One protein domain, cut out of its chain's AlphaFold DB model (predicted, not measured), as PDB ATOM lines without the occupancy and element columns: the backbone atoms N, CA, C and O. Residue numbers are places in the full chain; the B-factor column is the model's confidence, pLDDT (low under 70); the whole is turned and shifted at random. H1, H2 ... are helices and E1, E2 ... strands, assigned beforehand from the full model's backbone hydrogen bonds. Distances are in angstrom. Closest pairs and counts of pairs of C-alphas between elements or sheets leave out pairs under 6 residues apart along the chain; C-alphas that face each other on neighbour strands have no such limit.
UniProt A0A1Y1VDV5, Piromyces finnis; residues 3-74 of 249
ATOM      1  N   ILE A   3      19.949 -43.126 -86.938       82.38
ATOM      2  CA  ILE A   3      20.015 -42.136 -85.872       82.38
ATOM      3  C   ILE A   3      18.590 -41.892 -85.400       82.38
ATOM      4  O   ILE A   3      17.682 -41.845 -86.238       82.38
ATOM      5  N   TYR A   4      18.382 -41.749 -84.096       86.50
ATOM      6  CA  TYR A   4      17.088 -41.312 -83.590       86.50
ATOM      7  C   TYR A   4      17.202 -40.436 -82.349       86.50
ATOM      8  O   TYR A   4      18.181 -40.500 -81.609       86.50
ATOM      9  N   GLN A   5      16.160 -39.637 -82.142       85.88
ATOM     10  CA  GLN A   5      15.983 -38.781 -80.981       85.88
ATOM     11  C   GLN A   5      14.535 -38.889 -80.502       85.88
ATOM     12  O   GLN A   5      13.610 -38.698 -81.294       85.88
ATOM     13  N   LEU A   6      14.354 -39.220 -79.225       87.44
ATOM     14  CA  LEU A   6      13.061 -39.336 -78.557       87.44
ATOM     15  C   LEU A   6      12.912 -38.228 -77.515       87.44
ATOM     16  O   LEU A   6      13.690 -38.147 -76.562       87.44
ATOM     17  N   THR A   7      11.880 -37.408 -77.680       88.88
ATOM     18  CA  THR A   7      11.546 -36.309 -76.774       88.88
ATOM     19  C   THR A   7      10.115 -36.419 -76.246       88.88
ATOM     20  O   THR A   7       9.214 -36.886 -76.942       88.88
ATOM     21  N   GLU A   8       9.894 -35.980 -75.008       89.62
ATOM     22  CA  GLU A   8       8.564 -35.714 -74.439       89.62
ATOM     23  C   GLU A   8       8.297 -34.213 -74.490       89.62
ATOM     24  O   GLU A   8       9.112 -33.423 -74.016       89.62
ATOM     25  N   HIS A   9       7.159 -33.812 -75.053       88.19
ATOM     26  CA  HIS A   9       6.699 -32.426 -74.988       88.19
ATOM     27  C   HIS A   9       5.961 -32.191 -73.667       88.19
ATOM     28  O   HIS A   9       4.985 -32.869 -73.348       88.19
ATOM     29  N   VAL A  10       6.437 -31.218 -72.894       84.88
ATOM     30  CA  VAL A  10       5.946 -30.830 -71.568       84.88
ATOM     31  C   VAL A  10       5.282 -29.460 -71.662       84.88
ATOM     32  O   VAL A  10       5.828 -28.544 -72.274       84.88
ATOM     33  N   GLY A  11       4.111 -29.312 -71.035       79.31
ATOM     34  CA  GLY A  11       3.288 -28.094 -71.100       79.31
ATOM     35  C   GLY A  11       1.954 -28.279 -71.832       79.31
ATOM     36  O   GLY A  11       1.193 -27.328 -71.968       79.31
ATOM     37  N   GLN A  12       1.639 -29.503 -72.266       80.00
ATOM     38  CA  GLN A  12       0.371 -29.863 -72.907       80.00
ATOM     39  C   GLN A  12      -0.504 -30.727 -71.981       80.00
ATOM     40  O   GLN A  12      -0.008 -31.390 -71.072       80.00
ATOM     41  N   ALA A  13      -1.822 -30.724 -72.210       76.25
ATOM     42  CA  ALA A  13      -2.790 -31.462 -71.385       76.25
ATOM     43  C   ALA A  13      -2.661 -32.994 -71.499       76.25
ATOM     44  O   ALA A  13      -3.075 -33.723 -70.598       76.25
ATOM     45  N   GLN A  14      -2.104 -33.485 -72.608       80.06
ATOM     46  CA  GLN A  14      -1.822 -34.898 -72.848       80.06
ATOM     47  C   GLN A  14      -0.314 -35.113 -72.967       80.06
ATOM     48  O   GLN A  14       0.423 -34.204 -73.339       80.06
ATOM     49  N   LYS A  15       0.148 -36.329 -72.662       80.12
ATOM     50  CA  LYS A  15       1.549 -36.703 -72.868       80.12
ATOM     51  C   LYS A  15       1.796 -36.999 -74.341       80.12
ATOM     52  O   LYS A  15       1.236 -37.959 -74.872       80.12
ATOM     53  N   HIS A  16       2.655 -36.204 -74.970       81.62
ATOM     54  CA  HIS A  16       3.061 -36.376 -76.360       81.62
ATOM     55  C   HIS A  16       4.539 -36.766 -76.442       81.62
ATOM     56  O   HIS A  16       5.416 -36.044 -75.971       81.62
ATOM     57  N   TYR A  17       4.802 -37.920 -77.060       85.94
ATOM     58  CA  TYR A  17       6.147 -38.410 -77.348       85.94
ATOM     59  C   TYR A  17       6.450 -38.237 -78.834       85.94
ATOM     60  O   TYR A  17       5.682 -38.686 -79.688       85.94
ATOM     61  N   HIS A  18       7.584 -37.618 -79.139       84.44
ATOM     62  CA  HIS A  18       8.039 -37.356 -80.495       84.44
ATOM     63  C   HIS A  18       9.319 -38.136 -80.772       84.44
ATOM     64  O   HIS A  18      10.295 -38.034 -80.034       84.44
ATOM     65  N   VAL A  19       9.316 -38.910 -81.858       85.81
ATOM     66  CA  VAL A  19      10.491 -39.657 -82.318       85.81
ATOM     67  C   VAL A  19      10.921 -39.103 -83.672       85.81
ATOM     68  O   VAL A  19      10.194 -39.225 -84.659       85.81
ATOM     69  N   PHE A  20      12.127 -38.551 -83.741       85.19
ATOM     70  CA  PHE A  20      12.811 -38.293 -85.004       85.19
ATOM     71  C   PHE A  20      13.687 -39.495 -85.349       85.19
ATOM     72  O   PHE A  20      14.480 -39.927 -84.517       85.19
ATOM     73  N   VAL A  21      13.580 -40.027 -86.571       83.06
ATOM     74  CA  VAL A  21      14.442 -41.120 -87.050       83.06
ATOM     75  C   VAL A  21      15.016 -40.782 -88.418       83.06
ATOM     76  O   VAL A  21      14.279 -40.489 -89.360       83.06
ATOM     77  N   GLN A  22      16.335 -40.900 -88.550       80.94
ATOM     78  CA  GLN A  22      17.059 -40.722 -89.803       80.94
ATOM     79  C   GLN A  22      17.743 -42.032 -90.209       80.94
ATOM     80  O   GLN A  22      18.604 -42.566 -89.507       80.94
ATOM     81  N   TYR A  23      17.364 -42.559 -91.375       79.56
ATOM     82  CA  TYR A  23      17.952 -43.773 -91.942       79.56
ATOM     83  C   TYR A  23      18.985 -43.435 -93.018       79.56
ATOM     84  O   TYR A  23      18.750 -42.560 -93.845       79.56
ATOM     85  N   THR A  24      20.084 -44.198 -93.085       70.62
ATOM     86  CA  THR A  24      21.079 -44.067 -94.172       70.62
ATOM     87  C   THR A  24      20.489 -44.373 -95.555       70.62
ATOM     88  O   THR A  24      20.907 -43.802 -96.551       70.62
ATOM     89  N   ASN A  25      19.514 -45.284 -95.619       72.75
ATOM     90  CA  ASN A  25      18.849 -45.709 -96.849       72.75
ATOM     91  C   ASN A  25      17.335 -45.613 -96.672       72.75
ATOM     92  O   ASN A  25      16.835 -45.828 -95.566       72.75
ATOM     93  N   CYS A  26      16.601 -45.380 -97.764       75.00
ATOM     94  CA  CYS A  26      15.141 -45.333 -97.734       75.00
ATOM     95  C   CYS A  26      14.551 -46.630 -97.148       75.00
ATOM     96  O   CYS A  26      14.918 -47.740 -97.552       75.00
ATOM     97  N   LYS A  27      13.626 -46.493 -96.192       77.69
ATOM     98  CA  LYS A  27      12.902 -47.606 -95.571       77.69
ATOM     99  C   LYS A  27      11.410 -47.466 -95.836       77.69
ATOM    100  O   LYS A  27      10.842 -46.390 -95.687       77.69
ATOM    101  N   ARG A  28      10.770 -48.576 -96.210       76.06
ATOM    102  CA  ARG A  28       9.310 -48.657 -96.301       76.06
ATOM    103  C   ARG A  28       8.748 -48.952 -94.915       76.06
ATOM    104  O   ARG A  28       9.008 -50.023 -94.368       76.06
ATOM    105  N   LEU A  29       7.984 -48.014 -94.367       72.94
ATOM    106  CA  LEU A  29       7.219 -48.220 -93.141       72.94
ATOM    107  C   LEU A  29       5.859 -48.839 -93.481       72.94
ATOM    108  O   LEU A  29       5.249 -48.509 -94.497       72.94
ATOM    109  N   SER A  30       5.398 -49.760 -92.636       77.06
ATOM    110  CA  SER A  30       4.073 -50.374 -92.746       77.06
ATOM    111  C   SER A  30       3.178 -49.816 -91.651       77.06
ATOM    112  O   SER A  30       3.507 -49.948 -90.474       77.06
ATOM    113  N   THR A  31       2.036 -49.244 -92.029       71.44
ATOM    114  CA  THR A  31       1.069 -48.637 -91.096       71.44
ATOM    115  C   THR A  31       0.559 -49.624 -90.046       71.44
ATOM    116  O   THR A  31       0.315 -49.242 -88.906       71.44
ATOM    117  N   ARG A  32       0.497 -50.922 -90.375       75.25
ATOM    118  CA  ARG A  32       0.113 -51.991 -89.435       75.25
ATOM    119  C   ARG A  32       1.095 -52.170 -88.273       75.25
ATOM    120  O   ARG A  32       0.711 -52.721 -87.250       75.25
ATOM    121  N   LYS A  33       2.349 -51.732 -88.429       77.75
ATOM    122  CA  LYS A  33       3.405 -51.840 -87.407       77.75
ATOM    123  C   LYS A  33       3.518 -50.600 -86.519       77.75
ATOM    124  O   LYS A  33       4.406 -50.547 -85.681       77.75
ATOM    125  N   LEU A  34       2.653 -49.602 -86.713       71.62
ATOM    126  CA  LEU A  34       2.713 -48.345 -85.966       71.62
ATOM    127  C   LEU A  34       1.980 -48.404 -84.618       71.62
ATOM    128  O   LEU A  34       2.105 -47.468 -83.847       71.62
ATOM    129  N   HIS A  35       1.233 -49.475 -84.311       78.69
ATOM    130  CA  HIS A  35       0.572 -49.679 -83.007       78.69
ATOM    131  C   HIS A  35      -0.195 -48.445 -82.471       78.69
ATOM    132  O   HIS A  35      -0.176 -48.164 -81.279       78.69
ATOM    133  N   GLY A  36      -0.876 -47.703 -83.356       71.75
ATOM    134  CA  GLY A  36      -1.642 -46.501 -82.997       71.75
ATOM    135  C   GLY A  36      -0.840 -45.192 -82.986       71.75
ATOM    136  O   GLY A  36      -1.424 -44.138 -82.758       71.75
ATOM    137  N   ALA A  37       0.464 -45.230 -83.276       74.12
ATOM    138  CA  ALA A  37       1.280 -44.033 -83.438       74.12
ATOM    139  C   ALA A  37       0.853 -43.223 -84.671       74.12
ATOM    140  O   ALA A  37       0.690 -43.759 -85.773       74.12
ATOM    141  N   HIS A  38       0.709 -41.913 -84.476       71.56
ATOM    142  CA  HIS A  38       0.477 -40.964 -85.554       71.56
ATOM    143  C   HIS A  38       1.768 -40.769 -86.356       71.56
ATOM    144  O   HIS A  38       2.828 -40.503 -85.792       71.56
ATOM    145  N   PHE A  39       1.676 -40.908 -87.676       69.25
ATOM    146  CA  PHE A  39       2.795 -40.693 -88.585       69.25
ATOM    147  C   PHE A  39       2.393 -39.666 -89.633       69.25
ATOM    148  O   PHE A  39       1.540 -39.936 -90.480       69.25
ATOM    149  N   GLU A  40       3.027 -38.501 -89.587       64.31
ATOM    150  CA  GLU A  40       2.818 -37.439 -90.560       64.31
ATOM    151  C   GLU A  40       4.014 -37.350 -91.505       64.31
ATOM    152  O   GLU A  40       5.176 -37.426 -91.099       64.31
ATOM    153  N   LYS A  41       3.730 -37.196 -92.800       57.12
ATOM    154  CA  LYS A  41       4.773 -36.985 -93.796       57.12
ATOM    155  C   LYS A  41       5.207 -35.524 -93.744       57.12
ATOM    156  O   LYS A  41       4.575 -34.669 -94.355       57.12
ATOM    157  N   TYR A  42       6.297 -35.252 -93.039       60.25
ATOM    158  CA  TYR A  42       6.849 -33.906 -92.948       60.25
ATOM    159  C   TYR A  42       7.685 -33.557 -94.189       60.25
ATOM    160  O   TYR A  42       8.539 -34.337 -94.616       60.25
ATOM    161  N   TYR A  43       7.436 -32.384 -94.777       55.41
ATOM    162  CA  TYR A  43       8.098 -31.901 -96.002       55.41
ATOM    163  C   TYR A  43       9.264 -30.926 -95.741       55.41
ATOM    164  O   TYR A  43       9.884 -30.453 -96.691       55.41
ATOM    165  N   GLY A  44       9.561 -30.607 -94.479       62.06
ATOM    166  CA  GLY A  44      10.663 -29.718 -94.100       62.06
ATOM    167  C   GLY A  44      12.026 -30.408 -93.954       62.06
ATOM    168  O   GLY A  44      12.149 -31.633 -94.038       62.06
ATOM    169  N   SER A  45      13.072 -29.604 -93.742       69.00
ATOM    170  CA  SER A  45      14.456 -30.078 -93.604       69.00
ATOM    171  C   SER A  45      14.672 -30.900 -92.324       69.00
ATOM    172  O   SER A  45      13.915 -30.789 -91.359       69.00
ATOM    173  N   ALA A  46      15.735 -31.716 -92.274       72.38
ATOM    174  CA  ALA A  46      16.105 -32.458 -91.060       72.38
ATOM    175  C   ALA A  46      16.273 -31.521 -89.849       72.38
ATOM    176  O   ALA A  46      15.792 -31.831 -88.765       72.38
ATOM    177  N   GLN A  47      16.856 -30.336 -90.055       75.00
ATOM    178  CA  GLN A  47      16.967 -29.300 -89.028       75.00
ATOM    179  C   GLN A  47      15.603 -28.820 -88.510       75.00
ATOM    180  O   GLN A  47      15.431 -28.689 -87.304       75.00
ATOM    181  N   GLN A  48      14.627 -28.591 -89.395       73.50
ATOM    182  CA  GLN A  48      13.275 -28.191 -88.989       73.50
ATOM    183  C   GLN A  48      12.568 -29.298 -88.196       73.50
ATOM    184  O   GLN A  48      11.906 -29.004 -87.207       73.50
ATOM    185  N   ASN A  49      12.748 -30.561 -88.590       78.25
ATOM    186  CA  ASN A  49      12.196 -31.711 -87.867       78.25
ATOM    187  C   ASN A  49      12.772 -31.842 -86.454       78.25
ATOM    188  O   ASN A  49      12.034 -32.052 -85.496       78.25
ATOM    189  N   ILE A  50      14.091 -31.701 -86.323       81.06
ATOM    190  CA  ILE A  50      14.777 -31.781 -85.029       81.06
ATOM    191  C   ILE A  50      14.347 -30.619 -84.133       81.06
ATOM    192  O   ILE A  50      14.030 -30.843 -82.968       81.06
ATOM    193  N   ALA A  51      14.277 -29.399 -84.677       82.12
ATOM    194  CA  ALA A  51      13.811 -28.224 -83.942       82.12
ATOM    195  C   ALA A  51      12.373 -28.406 -83.427       82.12
ATOM    196  O   ALA A  51      12.100 -28.098 -82.271       82.12
ATOM    197  N   TYR A  52      11.486 -28.979 -84.247       82.81
ATOM    198  CA  TYR A  52      10.122 -29.320 -83.839       82.81
ATOM    199  C   TYR A  52      10.101 -30.359 -82.706       82.81
ATOM    200  O   TYR A  52       9.458 -30.152 -81.679       82.81
ATOM    201  N   CYS A  53      10.855 -31.459 -82.832       83.38
ATOM    202  CA  CYS A  53      10.959 -32.465 -81.768       83.38
ATOM    203  C   CYS A  53      11.510 -31.874 -80.460       83.38
ATOM    204  O   CYS A  53      11.078 -32.284 -79.386       83.38
ATOM    205  N   LYS A  54      12.408 -30.889 -80.539       85.31
ATOM    206  CA  LYS A  54      12.974 -30.179 -79.384       85.31
ATOM    207  C   LYS A  54      12.121 -29.006 -78.879       85.31
ATOM    208  O   LYS A  54      12.537 -28.347 -77.931       85.31
ATOM    209  N   ALA A  55      10.949 -28.758 -79.471       83.44
ATOM    210  CA  ALA A  55      10.081 -27.624 -79.142       83.44
ATOM    211  C   ALA A  55      10.799 -26.255 -79.255       83.44
ATOM    212  O   ALA A  55      10.540 -25.323 -78.496       83.44
ATOM    213  N   GLU A  56      11.735 -26.125 -80.201       80.94
ATOM    214  CA  GLU A  56      12.531 -24.907 -80.417       80.94
ATOM    215  C   GLU A  56      11.912 -23.945 -81.446       80.94
ATOM    216  O   GLU A  56      12.389 -22.812 -81.609       80.94
ATOM    217  N   ASP A  57      10.867 -24.368 -82.158       80.44
ATOM    218  CA  ASP A  57      10.142 -23.523 -83.102       80.44
ATOM    219  C   ASP A  57       9.229 -22.503 -82.406       80.44
ATOM    220  O   ASP A  57       8.912 -22.591 -81.220       80.44
ATOM    221  N   GLN A  58       8.829 -21.485 -83.171       79.06
ATOM    222  CA  GLN A  58       8.092 -20.340 -82.646       79.06
ATOM    223  C   GLN A  58       6.738 -20.737 -82.043       79.06
ATOM    224  O   GLN A  58       6.356 -20.192 -81.016       79.06
ATOM    225  N   LYS A  59       6.049 -21.724 -82.629       80.56
ATOM    226  CA  LYS A  59       4.721 -22.139 -82.172       80.56
ATOM    227  C   LYS A  59       4.777 -22.726 -80.761       80.56
ATOM    228  O   LYS A  59       4.002 -22.316 -79.905       80.56
ATOM    229  N   HIS A  60       5.711 -23.641 -80.500       80.69
ATOM    230  CA  HIS A  60       5.858 -24.226 -79.163       80.69
ATOM    231  C   HIS A  60       6.294 -23.198 -78.119       80.69
ATOM    232  O   HIS A  60       5.814 -23.242 -76.989       80.69
ATOM    233  N   LYS A  61       7.141 -22.233 -78.499       80.25
ATOM    234  CA  LYS A  61       7.524 -21.120 -77.618       80.25
ATOM    235  C   LYS A  61       6.326 -20.256 -77.230       80.25
ATOM    236  O   LYS A  61       6.189 -19.922 -76.056       80.25
ATOM    237  N   ASP A  62       5.462 -19.936 -78.189       82.69
ATOM    238  CA  ASP A  62       4.254 -19.136 -77.956       82.69
ATOM    239  C   ASP A  62       3.227 -19.888 -77.082       82.69
ATOM    240  O   ASP A  62       2.526 -19.276 -76.279       82.69
ATOM    241  N   GLU A  63       3.173 -21.221 -77.191       83.06
ATOM    242  CA  GLU A  63       2.306 -22.105 -76.394       83.06
ATOM    243  C   GLU A  63       2.915 -22.504 -75.030       83.06
ATOM    244  O   GLU A  63       2.265 -23.193 -74.244       83.06
ATOM    245  N   GLY A  64       4.149 -22.082 -74.725       83.25
ATOM    246  CA  GLY A  64       4.849 -22.433 -73.482       83.25
ATOM    247  C   GLY A  64       5.259 -23.909 -73.381       83.25
ATOM    248  O   GLY A  64       5.479 -24.414 -72.279       83.25
ATOM    249  N   VAL A  65       5.350 -24.606 -74.515       85.75
ATOM    250  CA  VAL A  65       5.737 -26.018 -74.597       85.75
ATOM    251  C   VAL A  65       7.257 -26.142 -74.619       85.75
ATOM    252  O   VAL A  65       7.953 -25.421 -75.330       85.75
ATOM    253  N   THR A  66       7.780 -27.093 -73.851       87.06
ATOM    254  CA  THR A  66       9.211 -27.426 -73.784       87.06
ATOM    255  C   THR A  66       9.420 -28.909 -74.061       87.06
ATOM    256  O   THR A  66       8.484 -29.692 -73.934       87.06
ATOM    257  N   ALA A  67      10.630 -29.320 -74.442       87.31
ATOM    258  CA  ALA A  67      10.930 -30.726 -74.702       87.31
ATOM    259  C   ALA A  67      11.938 -31.292 -73.694       87.31
ATOM    260  O   ALA A  67      12.992 -30.701 -73.454       87.31
ATOM    261  N   LEU A  68      11.635 -32.470 -73.151       86.94
ATOM    262  CA  LEU A  68      12.571 -33.291 -72.387       86.94
ATOM    263  C   LEU A  68      13.135 -34.386 -73.288       86.94
ATOM    264  O   LEU A  68      12.385 -35.159 -73.883       86.94
ATOM    265  N   LEU A  69      14.460 -34.465 -73.380       85.88
ATOM    266  CA  LEU A  69      15.141 -35.548 -74.083       85.88
ATOM    267  C   LEU A  69      15.102 -36.819 -73.228       85.88
ATOM    268  O   LEU A  69      15.585 -36.813 -72.098       85.88
ATOM    269  N   ILE A  70      14.542 -37.898 -73.774       89.19
ATOM    270  CA  ILE A  70      14.460 -39.200 -73.098       89.19
ATOM    271  C   ILE A  70      15.615 -40.088 -73.541       89.19
ATOM    272  O   ILE A  70      16.309 -40.672 -72.713       89.19
ATOM    273  N   GLU A  71      15.806 -40.197 -74.856       86.69
ATOM    274  CA  GLU A  71      16.777 -41.110 -75.448       86.69
ATOM    275  C   GLU A  71      17.291 -40.561 -76.782       86.69
ATOM    276  O   GLU A  71      16.543 -39.975 -77.572       86.69
ATOM    277  N   GLU A  72      18.582 -40.756 -77.037       86.50
ATOM    278  CA  GLU A  72      19.252 -40.346 -78.267       86.50
ATOM    279  C   GLU A  72      20.265 -41.411 -78.678       86.50
ATOM    280  O   GLU A  72      21.004 -41.947 -77.850       86.50
ATOM    281  N   HIS A  73      20.312 -41.716 -79.972       84.12
ATOM    282  CA  HIS A  73      21.289 -42.637 -80.534       84.12
ATOM    283  C   HIS A  73      21.864 -42.071 -81.828       84.12
ATOM    284  O   HIS A  73      21.178 -42.028 -82.854       84.12
ATOM    285  N   GLY A  74      23.155 -41.742 -81.788       78.12
ATOM    286  CA  GLY A  74      23.899 -41.146 -82.897       78.12
ATOM    287  C   GLY A  74      23.628 -39.650 -83.065       78.12
ATOM    288  O   GLY A  74      22.629 -39.134 -82.582       78.12
TER     289      GLY A  74
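AT A GLANCE: This is residues 3 to 74 of the 249 residues of a protein of Piromyces finnis (UniProt A0A1Y1VDV5). Look first for a twisted sheet of three antiparallel strands with one short helix, H1, packed on it. A second, shorter helix, H2, lies off the sheet near the beginning of E3, and from the end of E2 a long loop, residues 24 to 45, swings out and returns to H1, with residues 40 to 45 sticking out free. The printed part has 72 residues with two named helices and three named strands in the chain order E1, E2, H1, H2, E3, and the sheet runs E2, E1, E3. The class is mixed, helices and strands. The whole is only just compact, close to loose, with a radius of gyration of the C-alphas of 12.9 A and spans of 35 by 25 by 23 A.

IN THESE COORDINATES: Find C-alpha 3 at (20.015, -42.136, -85.872); from there E1, residues 3 to 10, runs 23.0 A to C-alpha 10 at (5.946, -30.830, -71.568). E2 is residues 16 to 23 and covers 22.8 A. E3, residues 66 to 73, covers 20.6 A, bends by 60 degrees at residue 70 and ends at C-alpha 73, (21.289, -42.637, -80.534). Between E2 and E3 in the chain come H1, residues 46 to 53, 10.6 A long, and H2, residues 58 to 62, 6.2 A long.

HOW THE PARTS SIT: Begin at the inner strand E1. E2 and E1 form a hairpin and are antiparallel at 166 degrees; look at N 5 and O 20, 2.9 A apart, and N 18 and O 7, 2.8 A apart, both within hydrogen-bond range. On its other side E1 is antiparallel to E3 at 157 degrees, with N 6 and O 71 within hydrogen-bond range at 2.8 A. The edge strands E2 and E3, with H1 and H2 between them in the chain and E1 between them in the sheet, make a split strand-helix-strand unit, two strands running the same way but not neighbours; its crossover is right-handed. H1 is on the sheet, and its closest C-alphas to E2 are those of Cys 53 and His 18, 5.8 A apart. H2 is not on the sheet; its closest C-alphas to E3 are those of His 60 and Thr 66, 7.1 A apart. H1 and H2 are only just apart, 8.1 A at their closest. In H1 and H2 every O i to N i+4 pair is within hydrogen-bond range.

THE WHOLE: The two C-alphas farthest apart are those of Ala 13 and Asn 25, 36.3 A, while those of Ile 3 and Gly 74, first and last printed, are 5.0 A apart. The printed part has no cut. The link from E2 to H1, 22 residues, is long; those from E1 to E2, H1 to H2 and H2 to E3 are tight. The mean pLDDT of the printed part is 79.1, and residues 39 to 45 are under 70.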